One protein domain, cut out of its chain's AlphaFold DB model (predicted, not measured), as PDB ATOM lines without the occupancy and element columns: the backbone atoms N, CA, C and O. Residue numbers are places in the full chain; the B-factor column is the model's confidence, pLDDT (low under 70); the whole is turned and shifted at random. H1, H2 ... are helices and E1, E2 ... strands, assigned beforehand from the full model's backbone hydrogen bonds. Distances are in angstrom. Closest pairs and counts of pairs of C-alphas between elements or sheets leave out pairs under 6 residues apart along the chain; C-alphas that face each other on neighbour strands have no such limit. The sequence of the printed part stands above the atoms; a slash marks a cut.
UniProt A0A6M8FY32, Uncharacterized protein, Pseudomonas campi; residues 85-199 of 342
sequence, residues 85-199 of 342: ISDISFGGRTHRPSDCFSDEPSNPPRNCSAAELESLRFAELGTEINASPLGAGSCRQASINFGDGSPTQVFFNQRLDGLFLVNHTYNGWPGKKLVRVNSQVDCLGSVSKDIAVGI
ATOM      1  N   ILE A  85     -36.403 -25.026  42.968       96.62
ATOM      2  CA  ILE A  85     -37.295 -23.882  42.753       96.62
ATOM      3  C   ILE A  85     -37.533 -23.217  44.110       96.62
ATOM      4  O   ILE A  85     -38.016 -23.867  45.040       96.62
ATOM      5  N   SER A  86     -37.205 -21.930  44.227       96.19
ATOM      6  CA  SER A  86     -37.275 -21.187  45.493       96.19
ATOM      7  C   SER A  86     -38.197 -19.972  45.462       96.19
ATOM      8  O   SER A  86     -38.661 -19.559  46.521       96.19
ATOM      9  N   ASP A  87     -38.486 -19.403  44.288       95.12
ATOM     10  CA  ASP A  87     -39.457 -18.307  44.157       95.12
ATOM     11  C   ASP A  87     -40.079 -18.263  42.749       95.12
ATOM     12  O   ASP A  87     -39.755 -19.060  41.868       95.12
ATOM     13  N   ILE A  88     -41.002 -17.330  42.545       94.06
ATOM     14  CA  ILE A  88     -41.560 -16.931  41.257       94.06
ATOM     15  C   ILE A  88     -41.609 -15.401  41.179       94.06
ATOM     16  O   ILE A  88     -42.153 -14.704  42.049       94.06
ATOM     17  N   SER A  89     -41.060 -14.850  40.104       92.00
ATOM     18  CA  SER A  89     -41.231 -13.444  39.752       92.00
ATOM     19  C   SER A  89     -42.263 -13.295  38.638       92.00
ATOM     20  O   SER A  89     -42.533 -14.227  37.882       92.00
ATOM     21  N   PHE A  90     -42.876 -12.117  38.571       90.19
ATOM     22  CA  PHE A  90     -43.747 -11.733  37.468       90.19
ATOM     23  C   PHE A  90     -43.106 -10.548  36.753       90.19
ATOM     24  O   PHE A  90     -42.568  -9.654  37.407       90.19
ATOM     25  N   GLY A  91     -43.139 -10.567  35.426       80.94
ATOM     26  CA  GLY A  91     -42.686  -9.490  34.556       80.94
ATOM     27  C   GLY A  91     -43.755  -9.110  33.531       80.94
ATOM     28  O   GLY A  91     -44.773  -9.789  33.385       80.94
ATOM     29  N   GLY A  92     -43.501  -8.025  32.800       64.31
ATOM     30  CA  GLY A  92     -44.494  -7.352  31.953       64.31
ATOM     31  C   GLY A  92     -45.037  -6.098  32.640       64.31
ATOM     32  O   GLY A  92     -44.513  -5.692  33.674       64.31
ATOM     33  N   ARG A  93     -46.073  -5.453  32.083       57.06
ATOM     34  CA  ARG A  93     -46.787  -4.308  32.701       57.06
ATOM     35  C   ARG A  93     -47.598  -4.749  33.932       57.06
ATOM     36  O   ARG A  93     -48.786  -4.480  34.045       57.06
ATOM     37  N   THR A  94     -46.958  -5.468  34.846       57.22
ATOM     38  CA  THR A  94     -47.572  -6.114  36.004       57.22
ATOM     39  C   THR A  94     -47.530  -5.256  37.257       57.22
ATOM     40  O   THR A  94     -47.683  -5.766  38.363       57.22
ATOM     41  N   HIS A  95     -47.280  -3.958  37.103       59.66
ATOM     42  CA  HIS A  95     -47.360  -3.004  38.191       59.66
ATOM     43  C   HIS A  95     -48.659  -2.241  38.041       59.66
ATOM     44  O   HIS A  95     -48.896  -1.593  37.022       59.66
ATOM     45  N   ARG A  96     -49.505  -2.320  39.069       61.62
ATOM     46  CA  ARG A  96     -50.635  -1.403  39.185       61.62
ATOM     47  C   ARG A  96     -50.089   0.028  39.066       61.62
ATOM     48  O   ARG A  96     -49.103   0.322  39.755       61.62
ATOM     49  N   PRO A  97     -50.699   0.914  38.255       58.16
ATOM     50  CA  PRO A  97     -50.451   2.343  38.353       58.16
ATOM     51  C   PRO A  97     -50.644   2.719  39.813       58.16
ATOM     52  O   PRO A  97     -51.724   2.571  40.385       58.16
ATOM     53  N   SER A  98     -49.542   3.047  40.458       61.94
ATOM     54  CA  SER A  98     -49.493   3.312  41.881       61.94
ATOM     55  C   SER A  98     -48.725   4.592  42.067       61.94
ATOM     56  O   SER A  98     -47.824   4.894  41.291       61.94
ATOM     57  N   ASP A  99     -49.031   5.303  43.143       56.19
ATOM     58  CA  ASP A  99     -48.303   6.510  43.532       56.19
ATOM     59  C   ASP A  99     -46.797   6.242  43.778       56.19
ATOM     60  O   ASP A  99     -46.017   7.179  43.930       56.19
ATOM     61  N   CYS A 100     -46.373   4.970  43.825       64.31
ATOM     62  CA  CYS A 100     -44.966   4.554  43.821       64.31
ATOM     63  C   CYS A 100     -44.256   4.892  42.503       64.31
ATOM     64  O   CYS A 100     -43.070   5.212  42.499       64.31
ATOM     65  N   PHE A 101     -44.987   4.804  41.394       60.34
ATOM     66  CA  PHE A 101     -44.514   5.024  40.037       60.34
ATOM     67  C   PHE A 101     -45.443   6.053  39.390       60.34
ATOM     68  O   PHE A 101     -46.308   5.708  38.589       60.34
ATOM     69  N   SER A 102     -45.324   7.323  39.789       58.47
ATOM     70  CA  SER A 102     -46.009   8.374  39.045       58.47
ATOM     71  C   SER A 102     -45.292   8.574  37.714       58.47
ATOM     72  O   SER A 102     -44.133   8.982  37.687       58.47
ATOM     73  N   ASP A 103     -46.006   8.369  36.610       57.66
ATOM     74  CA  ASP A 103     -45.550   8.796  35.281       57.66
ATOM     75  C   ASP A 103     -45.505  10.337  35.156       57.66
ATOM     76  O   ASP A 103     -45.065  10.884  34.144       57.66
ATOM     77  N   GLU A 104     -45.960  11.058  36.188       72.75
ATOM     78  CA  GLU A 104     -45.935  12.513  36.263       72.75
ATOM     79  C   GLU A 104     -44.564  13.017  36.765       72.75
ATOM     80  O   GLU A 104     -44.200  12.761  37.915       72.75
ATOM     81  N   PRO A 105     -43.798  13.775  35.955       69.31
ATOM     82  CA  PRO A 105     -42.437  14.197  36.307       69.31
ATOM     83  C   PRO A 105     -42.361  15.181  37.489       69.31
ATOM     84  O   PRO A 105     -41.272  15.473  37.978       69.31
ATOM     85  N   SER A 106     -43.498  15.715  37.941       79.31
ATOM     86  CA  SER A 106     -43.612  16.651  39.065       79.31
ATOM     87  C   SER A 106     -43.697  15.972  40.435       79.31
ATOM     88  O   SER A 106     -43.493  16.651  41.444       79.31
ATOM     89  N   ASN A 107     -43.976  14.666  40.500       66.25
ATOM     90  CA  ASN A 107     -44.092  13.937  41.759       66.25
ATOM     91  C   ASN A 107     -42.829  13.096  42.003       66.25
ATOM     92  O   ASN A 107     -42.529  12.194  41.220       66.25
ATOM     93  N   PRO A 108     -42.048  13.371  43.067       70.06
ATOM     94  CA  PRO A 108     -40.901  12.534  43.387       70.06
ATOM     95  C   PRO A 108     -41.386  11.111  43.719       70.06
ATOM     96  O   PRO A 108     -42.376  10.975  44.449       70.06
ATOM     97  N   PRO A 109     -40.697  10.058  43.233       67.69
ATOM     98  CA  PRO A 109     -41.054   8.677  43.534       67.69
ATOM     99  C   PRO A 109     -41.182   8.481  45.044       67.69
ATOM    100  O   PRO A 109     -40.261   8.806  45.802       67.69
ATOM    101  N   ARG A 110     -42.320   7.959  45.510       74.69
ATOM    102  CA  ARG A 110     -42.430   7.537  46.909       74.69
ATOM    103  C   ARG A 110     -41.566   6.299  47.119       74.69
ATOM    104  O   ARG A 110     -41.623   5.353  46.338       74.69
ATOM    105  N   ASN A 111     -40.801   6.283  48.212       78.56
ATOM    106  CA  ASN A 111     -40.122   5.076  48.677       78.56
ATOM    107  C   ASN A 111     -41.172   4.055  49.116       78.56
ATOM    108  O   ASN A 111     -41.646   4.101  50.251       78.56
ATOM    109  N   CYS A 112     -41.532   3.149  48.215       75.00
ATOM    110  CA  CYS A 112     -42.426   2.053  48.537       75.00
ATOM    111  C   CYS A 112     -41.655   0.937  49.235       75.00
ATOM    112  O   CYS A 112     -40.534   0.581  48.863       75.00
ATOM    113  N   SER A 113     -42.255   0.404  50.289       80.69
ATOM    114  CA  SER A 113     -41.735  -0.756  50.993       80.69
ATOM    115  C   SER A 113     -41.690  -1.971  50.062       80.69
ATOM    116  O   SER A 113     -42.456  -2.082  49.103       80.69
ATOM    117  N   ALA A 114     -40.825  -2.939  50.370       73.00
ATOM    118  CA  ALA A 114     -40.784  -4.204  49.634       73.00
ATOM    119  C   ALA A 114     -42.151  -4.921  49.633       73.00
ATOM    120  O   ALA A 114     -42.514  -5.549  48.644       73.00
ATOM    121  N   ALA A 115     -42.930  -4.779  50.712       65.25
ATOM    122  CA  ALA A 115     -44.285  -5.315  50.813       65.25
ATOM    123  C   ALA A 115     -45.274  -4.597  49.880       65.25
ATOM    124  O   ALA A 115     -46.124  -5.249  49.281       65.25
ATOM    125  N   GLU A 116     -45.149  -3.276  49.717       66.69
ATOM    126  CA  GLU A 116     -45.951  -2.521  48.752       66.69
ATOM    127  C   GLU A 116     -45.588  -2.924  47.325       66.69
ATOM    128  O   GLU A 116     -46.485  -3.279  46.570       66.69
ATOM    129  N   LEU A 117     -44.300  -2.996  46.980       68.94
ATOM    130  CA  LEU A 117     -43.849  -3.460  45.661       68.94
ATOM    131  C   LEU A 117     -44.319  -4.891  45.342       68.94
ATOM    132  O   LEU A 117     -44.740  -5.165  44.221       68.94
ATOM    133  N   GLU A 118     -44.314  -5.786  46.332       64.50
ATOM    134  CA  GLU A 118     -44.901  -7.130  46.228       64.50
ATOM    135  C   GLU A 118     -46.429  -7.084  46.050       64.50
ATOM    136  O   GLU A 118     -46.982  -7.848  45.261       64.50
ATOM    137  N   SER A 119     -47.123  -6.160  46.721       58.16
ATOM    138  CA  SER A 119     -48.575  -5.971  46.574       58.16
ATOM    139  C   SER A 119     -48.989  -5.362  45.230       58.16
ATOM    140  O   SER A 119     -50.154  -5.460  44.846       58.16
ATOM    141  N   LEU A 120     -48.042  -4.765  44.497       61.94
ATOM    142  CA  LEU A 120     -48.272  -4.205  43.167       61.94
ATOM    143  C   LEU A 120     -48.318  -5.258  42.061       61.94
ATOM    144  O   LEU A 120     -48.554  -4.867  40.921       61.94
ATOM    145  N   ARG A 121     -48.115  -6.551  42.373       78.88
ATOM    146  CA  ARG A 121     -48.256  -7.667  41.424       78.88
ATOM    147  C   ARG A 121     -49.681  -7.707  40.884       78.88
ATOM    148  O   ARG A 121     -50.593  -8.258  41.505       78.88
ATOM    149  N   PHE A 122     -49.841  -7.114  39.714       85.81
ATOM    150  CA  PHE A 122     -51.102  -6.931  39.033       85.81
ATOM    151  C   PHE A 122     -51.047  -7.588  37.657       85.81
ATOM    152  O   PHE A 122     -50.027  -7.528  36.982       85.81
ATOM    153  N   ALA A 123     -52.137  -8.199  37.221       88.75
ATOM    154  CA  ALA A 123     -52.321  -8.609  35.841       88.75
ATOM    155  C   ALA A 123     -53.596  -7.974  35.297       88.75
ATOM    156  O   ALA A 123     -54.669  -8.094  35.891       88.75
ATOM    157  N   GLU A 124     -53.476  -7.310  34.154       89.31
ATOM    158  CA  GLU A 124     -54.630  -6.794  33.432       89.31
ATOM    159  C   GLU A 124     -55.307  -7.939  32.669       89.31
ATOM    160  O   GLU A 124     -54.653  -8.700  31.952       89.31
ATOM    161  N   LEU A 125     -56.625  -8.075  32.826       89.75
ATOM    162  CA  LEU A 125     -57.411  -9.050  32.073       89.75
ATOM    163  C   LEU A 125     -57.230  -8.852  30.563       89.75
ATOM    164  O   LEU A 125     -57.233  -7.731  30.059       89.75
ATOM    165  N   GLY A 126     -57.085  -9.959  29.839       89.50
ATOM    166  CA  GLY A 126     -56.843  -9.972  28.397       89.50
ATOM    167  C   GLY A 126     -55.421  -9.580  27.981       89.50
ATOM    168  O   GLY A 126     -55.113  -9.644  26.793       89.50
ATOM    169  N   THR A 127     -54.544  -9.221  28.924       90.19
ATOM    170  CA  THR A 127     -53.141  -8.883  28.650       90.19
ATOM    171  C   THR A 127     -52.215 -10.023  29.065       90.19
ATOM    172  O   THR A 127     -52.422 -10.669  30.094       90.19
ATOM    173  N   GLU A 128     -51.193 -10.283  28.248       92.12
ATOM    174  CA  GLU A 128     -50.171 -11.286  28.545       92.12
ATOM    175  C   GLU A 128     -49.299 -10.837  29.726       92.12
ATOM    176  O   GLU A 128     -48.832  -9.696  29.793       92.12
ATOM    177  N   ILE A 129     -49.062 -11.764  30.648       92.50
ATOM    178  CA  ILE A 129     -48.103 -11.638  31.737       92.50
ATOM    179  C   ILE A 129     -47.041 -12.725  31.629       92.50
ATOM    180  O   ILE A 129     -47.312 -13.832  31.160       92.50
ATOM    181  N   ASN A 130     -45.850 -12.430  32.144       93.56
ATOM    182  CA  ASN A 130     -44.750 -13.382  32.161       93.56
ATOM    183  C   ASN A 130     -44.470 -13.803  33.599       93.56
ATOM    184  O   ASN A 130     -44.215 -12.963  34.459       93.56
ATOM    185  N   ALA A 131     -44.487 -15.101  33.867       94.50
ATOM    186  CA  ALA A 131     -44.028 -15.676  35.121       94.50
ATOM    187  C   ALA A 131     -42.638 -16.289  34.940       94.50
ATOM    188  O   ALA A 131     -42.415 -17.040  33.995       94.50
ATOM    189  N   SER A 132     -41.717 -16.020  35.859       95.25
ATOM    190  CA  SER A 132     -40.377 -16.606  35.851       95.25
ATOM    191  C   SER A 132     -40.136 -17.368  37.155       95.25
ATOM    192  O   SER A 132     -39.969 -16.748  38.209       95.25
ATOM    193  N   PRO A 133     -40.178 -18.712  37.131       95.31
ATOM    194  CA  PRO A 133     -39.701 -19.530  38.237       95.31
ATOM    195  C   PRO A 133     -38.220 -19.245  38.509       95.31
ATOM    196  O   PRO A 133     -37.401 -19.314  37.598       95.31
ATOM    197  N   LEU A 134     -37.884 -18.955  39.762       95.31
ATOM    198  CA  LEU A 134     -36.530 -18.631  40.206       95.31
ATOM    199  C   LEU A 134     -35.978 -19.744  41.094       95.31
ATOM    200  O   LEU A 134     -36.719 -20.377  41.857       95.31
ATOM    201  N   GLY A 135     -34.666 -19.958  41.032       95.19
ATOM    202  CA  GLY A 135     -34.023 -21.000  41.816       95.19
ATOM    203  C   GLY A 135     -32.551 -21.212  41.491       95.19
ATOM    204  O   GLY A 135     -31.882 -20.335  40.951       95.19
ATOM    205  N   ALA A 136     -32.048 -22.399  41.824       95.12
ATOM    206  CA  ALA A 136     -30.692 -22.827  41.494       95.12
ATOM    207  C   ALA A 136     -30.720 -24.099  40.641       95.12
ATOM    208  O   ALA A 136     -31.570 -24.965  40.846       95.12
ATOM    209  N   GLY A 137     -29.775 -24.220  39.705       93.69
ATOM    210  CA  GLY A 137     -29.620 -25.401  38.854       93.69
ATOM    211  C   GLY A 137     -30.653 -25.497  37.725       93.69
ATOM    212  O   GLY A 137     -31.125 -24.482  37.211       93.69
ATOM    213  N   SER A 138     -30.993 -26.724  37.326       93.75
ATOM    214  CA  SER A 138     -31.912 -27.011  36.216       93.75
ATOM    215  C   SER A 138     -33.018 -27.980  36.626       93.75
ATOM    216  O   SER A 138     -32.750 -29.007  37.237       93.75
ATOM    217  N   CYS A 139     -34.258 -27.708  36.229       95.19
ATOM    218  CA  CYS A 139     -35.362 -28.662  36.330       95.19
ATOM    219  C   CYS A 139     -35.506 -29.442  35.023       95.19
ATOM    220  O   CYS A 139     -35.721 -28.837  33.968       95.19
ATOM    221  N   ARG A 140     -35.498 -30.782  35.082       96.62
ATOM    222  CA  ARG A 140     -35.877 -31.603  33.919       96.62
ATOM    223  C   ARG A 140     -37.354 -31.426  33.595       96.62
ATOM    224  O   ARG A 140     -37.705 -31.352  32.423       96.62
ATOM    225  N   GLN A 141     -38.200 -31.326  34.619       97.44
ATOM    226  CA  GLN A 141     -39.628 -31.078  34.459       97.44
ATOM    227  C   GLN A 141     -40.199 -30.337  35.669       97.44
ATOM    228  O   GLN A 141     -39.943 -30.706  36.818       97.44
ATOM    229  N   ALA A 142     -41.012 -29.321  35.408       97.44
ATOM    230  CA  ALA A 142     -41.803 -28.626  36.412       97.44
ATOM    231  C   ALA A 142     -43.103 -28.103  35.787       97.44
ATOM    232  O   ALA A 142     -43.321 -28.194  34.578       97.44
ATOM    233  N   SER A 143     -44.002 -27.612  36.633       97.94
ATOM    234  CA  SER A 143     -45.326 -27.160  36.214       97.94
ATOM    235  C   SER A 143     -45.733 -25.874  36.910       97.94
ATOM    236  O   SER A 143     -45.337 -25.642  38.052       97.94
ATOM    237  N   ILE A 144     -46.539 -25.062  36.235       98.00
ATOM    238  CA  ILE A 144     -47.109 -23.827  36.765       98.00
ATOM    239  C   ILE A 144     -48.618 -23.791  36.538       98.00
ATOM    240  O   ILE A 144     -49.124 -24.081  35.454       98.00
ATOM    241  N   ASN A 145     -49.342 -23.442  37.593       97.56
ATOM    242  CA  ASN A 145     -50.779 -23.223  37.592       97.56
ATOM    243  C   ASN A 145     -51.034 -21.766  37.982       97.56
ATOM    244  O   ASN A 145     -50.624 -21.352  39.063       97.56
ATOM    245  N   PHE A 146     -51.702 -20.999  37.123       96.75
ATOM    246  CA  PHE A 146     -51.950 -19.568  37.340       96.75
ATOM    247  C   PHE A 146     -53.126 -19.273  38.280       96.75
ATOM    248  O   PHE A 146     -53.373 -18.127  38.643       96.75
ATOM    249  N   GLY A 147     -53.834 -20.308  38.732       95.25
ATOM    250  CA  GLY A 147     -54.858 -20.168  39.752       95.25
ATOM    251  C   GLY A 147     -56.138 -19.509  39.252       95.25
ATOM    252  O   GLY A 147     -56.873 -18.996  40.087       95.25
ATOM    253  N   ASP A 148     -56.428 -19.551  37.949       94.75
ATOM    254  CA  ASP A 148     -57.650 -19.033  37.301       94.75
ATOM    255  C   ASP A 148     -58.488 -20.129  36.605       94.75
ATOM    256  O   ASP A 148     -59.460 -19.839  35.917       94.75
ATOM    257  N   GLY A 149     -58.106 -21.399  36.782       93.00
ATOM    258  CA  GLY A 149     -58.775 -22.551  36.174       93.00
ATOM    259  C   GLY A 149     -58.236 -22.940  34.801       93.00
ATOM    260  O   GLY A 149     -58.649 -23.970  34.270       93.00
ATOM    261  N   SER A 150     -57.290 -22.180  34.242       95.19
ATOM    262  CA  SER A 150     -56.576 -22.602  33.041       95.19
ATOM    263  C   SER A 150     -55.818 -23.926  33.252       95.19
ATOM    264  O   SER A 150     -55.439 -24.270  34.383       95.19
ATOM    265  N   PRO A 151     -55.576 -24.696  32.171       95.81
ATOM    266  CA  PRO A 151     -54.736 -25.882  32.237       95.81
ATOM    267  C   PRO A 151     -53.357 -25.562  32.814       95.81
ATOM    268  O   PRO A 151     -52.731 -24.560  32.475       95.81
ATOM    269  N   THR A 152     -52.865 -26.453  33.674       97.12
ATOM    270  CA  THR A 152     -51.505 -26.347  34.210       97.12
ATOM    271  C   THR A 152     -50.498 -26.474  33.070       97.12
ATOM    272  O   THR A 152     -50.533 -27.447  32.316       97.12
ATOM    273  N   GLN A 153     -49.591 -25.507  32.960       97.88
ATOM    274  CA  GLN A 153     -48.537 -25.526  31.953       97.88
ATOM    275  C   GLN A 153     -47.342 -26.323  32.481       97.88
ATOM    276  O   GLN A 153     -46.931 -26.150  33.630       97.88
ATOM    277  N   VAL A 154     -46.787 -27.204  31.653       97.56
ATOM    278  CA  VAL A 154     -45.622 -28.037  31.987       97.56
ATOM    279  C   VAL A 154     -44.451 -27.604  31.119       97.56
ATOM    280  O   VAL A 154     -44.605 -27.431  29.912       97.56
ATOM    281  N   PHE A 155     -43.281 -27.446  31.728       95.19
ATOM    282  CA  PHE A 155     -42.059 -27.045  31.041       95.19
ATOM    283  C   PHE A 155     -40.903 -27.988  31.373       95.19
ATOM    284  O   PHE A 155     -40.858 -28.598  32.445       95.19
ATOM    285  N   PHE A 156     -39.969 -28.107  30.427       96.81
ATOM    286  CA  PHE A 156     -38.914 -29.118  30.440       96.81
ATOM    287  C   PHE A 156     -37.529 -28.503  30.289       96.81
ATOM    288  O   PHE A 156     -37.370 -27.532  29.551       96.81
ATOM    289  N   ASN A 157     -36.535 -29.121  30.927       94.75
ATOM    290  CA  ASN A 157     -35.110 -28.797  30.806       94.75
ATOM    291  C   ASN A 157     -34.800 -27.299  30.983       94.75
ATOM    292  O   ASN A 157     -34.051 -26.716  30.201       94.75
ATOM    293  N   GLN A 158     -35.400 -26.676  32.000       93.38
ATOM    294  CA  GLN A 158     -35.259 -25.243  32.253       93.38
ATOM    295  C   GLN A 158     -34.199 -24.960  33.306       93.38
ATOM    296  O   GLN A 158     -34.179 -25.581  34.370       93.38
ATOM    297  N   ARG A 159     -33.344 -23.983  33.008       93.75
ATOM    298  CA  ARG A 159     -32.392 -23.406  33.955       93.75
ATOM    299  C   ARG A 159     -33.109 -22.401  34.852       93.75
ATOM    300  O   ARG A 159     -33.741 -21.480  34.345       93.75
ATOM    301  N   LEU A 160     -33.002 -22.576  36.166       92.19
ATOM    302  CA  LEU A 160     -33.655 -21.722  37.167       92.19
ATOM    303  C   LEU A 160     -32.836 -20.467  37.515       92.19
ATOM    304  O   LEU A 160     -33.344 -19.569  38.182       92.19
ATOM    305  N   ASP A 161     -31.581 -20.416  37.059       89.12
ATOM    306  CA  ASP A 161     -30.664 -19.272  37.157       89.12
ATOM    307  C   ASP A 161     -30.708 -18.352  35.919       89.12
ATOM    308  O   ASP A 161     -29.972 -17.368  35.844       89.12
ATOM    309  N   GLY A 162     -31.555 -18.673  34.934       84.94
ATOM    310  CA  GLY A 162     -31.701 -17.938  33.679       84.94
ATOM    311  C   GLY A 162     -33.040 -17.208  33.539       84.94
ATOM    312  O   GLY A 162     -33.951 -17.354  34.350       84.94
ATOM    313  N   LEU A 163     -33.177 -16.439  32.454       83.12
ATOM    314  CA  LEU A 163     -34.431 -15.783  32.069       83.12
ATOM    315  C   LEU A 163     -35.354 -16.784  31.357       83.12
ATOM    316  O   LEU A 163     -35.480 -16.765  30.135       83.12
ATOM    317  N   PHE A 164     -35.976 -17.683  32.118       89.31
ATOM    318  CA  PHE A 164     -37.075 -18.515  31.626       89.31
ATOM    319  C   PHE A 164     -38.410 -17.837  31.938       89.31
ATOM    320  O   PHE A 164     -38.662 -17.469  33.087       89.31
ATOM    321  N   LEU A 165     -39.253 -17.665  30.920       93.69
ATOM    322  CA  LEU A 165     -40.556 -17.016  31.033       93.69
ATOM    323  C   LEU A 165     -41.663 -17.986  30.623       93.69
ATOM    324  O   LEU A 165     -41.561 -18.669  29.604       93.69
ATOM    325  N   VAL A 166     -42.726 -18.010  31.417       95.31
ATOM    326  CA  VAL A 166     -43.983 -18.680  31.107       95.31
ATOM    327  C   VAL A 166     -45.049 -17.618  30.906       95.31
ATOM    328  O   VAL A 166     -45.400 -16.902  31.847       95.31
ATOM    329  N   ASN A 167     -45.554 -17.534  29.683       95.62
ATOM    330  CA  ASN A 167     -46.564 -16.559  29.310       95.62
ATOM    331  C   ASN A 167     -47.962 -17.046  29.712       95.62
ATOM    332  O   ASN A 167     -48.285 -18.237  29.609       95.62
ATOM    333  N   HIS A 168     -48.808 -16.119  30.148       95.75
ATOM    334  CA  HIS A 168     -50.199 -16.398  30.491       95.75
ATOM    335  C   HIS A 168     -51.085 -15.179  30.291       95.75
ATOM    336  O   HIS A 168     -50.662 -14.055  30.540       95.75
ATOM    337  N   THR A 169     -52.341 -15.413  29.924       94.69
ATOM    338  CA  THR A 169     -53.350 -14.360  29.792       94.69
ATOM    339  C   THR A 169     -54.562 -14.723  30.633       94.69
ATOM    340  O   THR A 169     -55.220 -15.734  30.385       94.69
ATOM    341  N   TYR A 170     -54.892 -13.875  31.606       93.56
ATOM    342  CA  TYR A 170     -56.109 -14.037  32.396       93.56
ATOM    343  C   TYR A 170     -57.314 -13.533  31.603       93.56
ATOM    344  O   TYR A 170     -57.400 -12.350  31.293       93.56
ATOM    345  N   ASN A 171     -58.267 -14.416  31.315       91.88
ATOM    346  CA  ASN A 171     -59.499 -14.073  30.587       91.88
ATOM    347  C   ASN A 171     -60.769 -14.256  31.435       91.88
ATOM    348  O   ASN A 171     -61.880 -14.184  30.916       91.88
ATOM    349  N   GLY A 172     -60.607 -14.554  32.726       92.69
ATOM    350  CA  GLY A 172     -61.703 -14.916  33.615       92.69
ATOM    351  C   GLY A 172     -62.110 -13.829  34.599       92.69
ATOM    352  O   GLY A 172     -62.077 -12.635  34.309       92.69
ATOM    353  N   TRP A 173     -62.519 -14.262  35.788       95.12
ATOM    354  CA  TRP A 173     -62.923 -13.354  36.855       95.12
ATOM    355  C   TRP A 173     -61.749 -12.489  37.327       95.12
ATOM    356  O   TRP A 173     -60.675 -13.038  37.589       95.12
ATOM    357  N   PRO A 174     -61.929 -11.171  37.521       93.44
ATOM    358  CA  PRO A 174     -60.953 -10.373  38.252       93.44
ATOM    359  C   PRO A 174     -60.912 -10.794  39.735       93.44
ATOM    360  O   PRO A 174     -61.741 -11.574  40.210       93.44
ATOM    361  N   GLY A 175     -59.909 -10.304  40.455       91.38
ATOM    362  CA  GLY A 175     -59.635 -10.589  41.859       91.38
ATOM    363  C   GLY A 175     -58.351 -11.385  42.078       91.38
ATOM    364  O   GLY A 175     -57.520 -11.555  41.184       91.38
ATOM    365  N   LYS A 176     -58.166 -11.871  43.306       91.94
ATOM    366  CA  LYS A 176     -56.919 -12.523  43.732       91.94
ATOM    367  C   LYS A 176     -56.813 -13.954  43.218       91.94
ATOM    368  O   LYS A 176     -57.732 -14.753  43.427       91.94
ATOM    369  N   LYS A 177     -55.662 -14.288  42.631       94.44
ATOM    370  CA  LYS A 177     -55.266 -15.644  42.221       94.44
ATOM    371  C   LYS A 177     -54.048 -16.098  43.015       94.44
ATOM    372  O   LYS A 177     -53.291 -15.273  43.524       94.44
ATOM    373  N   LEU A 178     -53.871 -17.414  43.105       95.06
ATOM    374  CA  LEU A 178     -52.691 -18.037  43.696       95.06
ATOM    375  C   LEU A 178     -51.956 -18.822  42.612       95.06
ATOM    376  O   LEU A 178     -52.381 -19.917  42.243       95.06
ATOM    377  N   VAL A 179     -50.851 -18.263  42.127       96.31
ATOM    378  CA  VAL A 179     -49.979 -18.925  41.158       96.31
ATOM    379  C   VAL A 179     -49.125 -19.944  41.898       96.31
ATOM    380  O   VAL A 179     -48.509 -19.613  42.908       96.31
ATOM    381  N   ARG A 180     -49.085 -21.185  41.413       97.44
ATOM    382  CA  ARG A 180     -48.339 -22.289  42.027       97.44
ATOM    383  C   ARG A 180     -47.351 -22.866  41.031       97.44
ATOM    384  O   ARG A 180     -47.758 -23.267  39.947       97.44
ATOM    385  N   VAL A 181     -46.087 -22.962  41.422       97.75
ATOM    386  CA  VAL A 181     -45.046 -23.677  40.682       97.75
ATOM    387  C   VAL A 181     -44.678 -24.927  41.465       97.75
ATOM    388  O   VAL A 181     -44.329 -24.839  42.642       97.75
ATOM    389  N   ASN A 182     -44.750 -26.084  40.818       97.81
ATOM    390  CA  ASN A 182     -44.394 -27.365  41.415       97.81
ATOM    391  C   ASN A 182     -43.266 -28.013  40.620       97.81
ATOM    392  O   ASN A 182     -43.402 -28.217  39.407       97.81
ATOM    393  N   SER A 183     -42.184 -28.371  41.312       96.88
ATOM    394  CA  SER A 183     -41.181 -29.282  40.764       96.88
ATOM    395  C   SER A 183     -41.800 -30.659  40.508       96.88
ATOM    396  O   SER A 183     -42.719 -31.085  41.208       96.88
ATOM    397  N   GLN A 184     -41.331 -31.338  39.459       95.94
ATOM    398  CA  GLN A 184     -41.782 -32.691  39.128       95.94
ATOM    399  C   GLN A 184     -40.600 -33.650  38.992       95.94
ATOM    400  O   GLN A 184     -40.621 -34.726  39.582       95.94
ATOM    401  N   VAL A 185     -39.565 -33.274  38.228       96.25
ATOM    402  CA  VAL A 185     -38.450 -34.173  37.910       96.25
ATOM    403  C   VAL A 185     -37.102 -33.450  37.924       96.25
ATOM    404  O   VAL A 185     -36.946 -32.396  37.302       96.25
ATOM    405  N   ASP A 186     -36.126 -34.061  38.602       94.00
ATOM    406  CA  ASP A 186     -34.734 -33.611  38.775       94.00
ATOM    407  C   ASP A 186     -34.572 -32.202  39.367       94.00
ATOM    408  O   ASP A 186     -33.540 -31.560  39.182       94.00
ATOM    409  N   CYS A 187     -35.570 -31.727  40.110       94.69
ATOM    410  CA  CYS A 187     -35.462 -30.554  40.965       94.69
ATOM    411  C   CYS A 187     -36.407 -30.657  42.164       94.69
ATOM    412  O   CYS A 187     -37.359 -31.436  42.153       94.69
ATOM    413  N   LEU A 188     -36.111 -29.891  43.208       96.31
ATOM    414  CA  LEU A 188     -36.873 -29.833  44.451       96.31
ATOM    415  C   LEU A 188     -37.646 -28.515  44.563       96.31
ATOM    416  O   LEU A 188     -37.365 -27.546  43.859       96.31
ATOM    417  N   GLY A 189     -38.576 -28.465  45.512       95.69
ATOM    418  CA  GLY A 189     -39.269 -27.241  45.902       95.69
ATOM    419  C   GLY A 189     -40.613 -27.039  45.209       95.69
ATOM    420  O   GLY A 189     -40.859 -27.490  44.089       95.69
ATOM    421  N   SER A 190     -41.493 -26.345  45.917       96.44
ATOM    422  CA  SER A 190     -42.766 -25.849  45.414       96.44
ATOM    423  C   SER A 190     -42.966 -24.454  45.969       96.44
ATOM    424  O   SER A 190     -42.592 -24.149  47.101       96.44
ATOM    425  N   VAL A 191     -43.560 -23.612  45.150       96.81
ATOM    426  CA  VAL A 191     -43.575 -22.169  45.325       96.81
ATOM    427  C   VAL A 191     -44.980 -21.694  45.015       96.81
ATOM    428  O   VAL A 191     -45.638 -22.202  44.107       96.81
ATOM    429  N   SER A 192     -45.502 -20.767  45.808       96.00
ATOM    430  CA  SER A 192     -46.836 -20.219  45.586       96.00
ATOM    431  C   SER A 192     -46.836 -18.730  45.864       96.00
ATOM    432  O   SER A 192     -46.252 -18.292  46.853       96.00
ATOM    433  N   LYS A 193     -47.484 -17.958  44.992       93.75
ATOM    434  CA  LYS A 193     -47.497 -16.502  45.087       93.75
ATOM    435  C   LYS A 193     -48.831 -15.926  44.665       93.75
ATOM    436  O   LYS A 193     -49.419 -16.359  43.676       93.75
ATOM    437  N   ASP A 194     -49.299 -14.957  45.438       92.12
ATOM    438  CA  ASP A 194     -50.520 -14.244  45.107       92.12
ATOM    439  C   ASP A 194     -50.273 -13.245  43.979       92.12
ATOM    440  O   ASP A 194     -49.210 -12.627  43.887       92.12
ATOM    441  N   ILE A 195     -51.291 -13.072  43.148       91.31
ATOM    442  CA  ILE A 195     -51.362 -12.020  42.141       91.31
ATOM    443  C   ILE A 195     -52.777 -11.444  42.128       91.31
ATOM    444  O   ILE A 195     -53.762 -12.177  42.262       91.31
ATOM    445  N   ALA A 196     -52.883 -10.124  42.010       90.12
ATOM    446  CA  ALA A 196     -54.155  -9.458  41.782       90.12
ATOM    447  C   ALA A 196     -54.423  -9.392  40.277       90.12
ATOM    448  O   ALA A 196     -53.568  -8.961  39.513       90.12
ATOM    449  N   VAL A 197     -55.606  -9.808  39.842       90.56
ATOM    450  CA  VAL A 197     -56.043  -9.682  38.448       90.56
ATOM    451  C   VAL A 197     -57.153  -8.640  38.395       90.56
ATOM    452  O   VAL A 197     -58.068  -8.692  39.213       90.56
ATOM    453  N   GLY A 198     -57.122  -7.700  37.458       87.44
ATOM    454  CA  GLY A 198     -58.164  -6.675  37.372       87.44
ATOM    455  C   GLY A 198     -58.485  -6.221  35.962       87.44
ATOM    456  O   GLY A 198     -57.869  -6.641  34.987       87.44
ATOM    457  N   ILE A 199     -59.505  -5.375  35.873       80.06
ATOM    458  CA  ILE A 199     -60.016  -4.825  34.621       80.06
ATOM    459  C   ILE A 199     -59.327  -3.494  34.362       80.06
ATOM    460  O   ILE A 199     -59.498  -2.562  35.140       80.06
TER     461      ILE A 199
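What this domain is: This is residues 85 to 199 of the 342 residues of an uncharacterized protein of Pseudomonas campi (UniProt A0A6M8FY32). Two sheets, the larger one curled, wrap into a flattened and only partly closed barrel: E1, E3 and E6 form one wall, and E2, E8, E7, E4 and E5 the other, with E1 coming close to E8 but a wider gap between E5 and E6. From one end of this body the long link of residues 92 to 113 loops outward and returns through the short helix H1. The 115 printed residues hold one named helix and eight named strands, in the order E1 H1 E2 E3 E4 E5 E6 E7 E8, and the class is mostly strand. The five-stranded sheet, E2 E8 E7 E4 E5, is mixed, and the three-stranded sheet, E1 E3 E6, is antiparallel. The whole is compact, with a radius of gyration of the C-alphas of 15.3 A, yet elongated, spanning 51 by 30 by 18 A.

Where its parts are: E1, residues 85 to 91, begins with C-alpha 85 at (-37.295, -23.882, 42.753) and is 17.4 A long. H1 is residues 114 to 119, 8.6 A, and E2 is residues 122 to 124, 6.6 A. E3, residues 128 to 136, spans 26.1 A. E4, residues 138 to 145, spans 19.3 A and bends by 73 degrees at residue 141. E5 is residues 153 to 159, 16.4 A, and E6 is residues 166 to 169, 10.4 A. E7, residues 175 to 185, is the longest strand at 31.9 A. E8, residues 190 to 198, spans 25.9 A and ends with C-alpha 198 at (-58.164, -6.675, 37.372).

How they stand to each other: The larger sheet is strongly twisted, with edge strands E2 and E5. E2 and E8 are parallel, with N 123 and O 196 at 2.8 A. E7 and E8 form a hairpin, with N 179 and O 193 at 2.8 A. E7 and E4 are antiparallel, with N 145 and O 180 at 2.8 A. E4 and E5 form a hairpin, with N 144 and O 153 at 2.9 A. In the other sheet E3 is the inner strand, with N 89 and O 132 at 2.9 A towards E1 and N 129 and O 168 at 2.8 A towards E6. Between the sheets, the closest C-alphas of E1 and E8 are those of Asp 87 and Val 191, 5.8 A. E5 and E6 are near each other. H1 only grazes the larger sheet, with residues 118 to 119, and every O i to N i+4 pair in it is within hydrogen-bond range.

The domain as a whole: The C-alphas farthest apart, those of Ser 106 and Val 185, are 51.1 A apart. The printed part has no cut. The link from E1 to H1, 22 residues, is long. The mean pLDDT of the printed part is 86.5, and 21 residues are under 70, namely residues 92 to 103, 105, 107, 109 and 115 to 120.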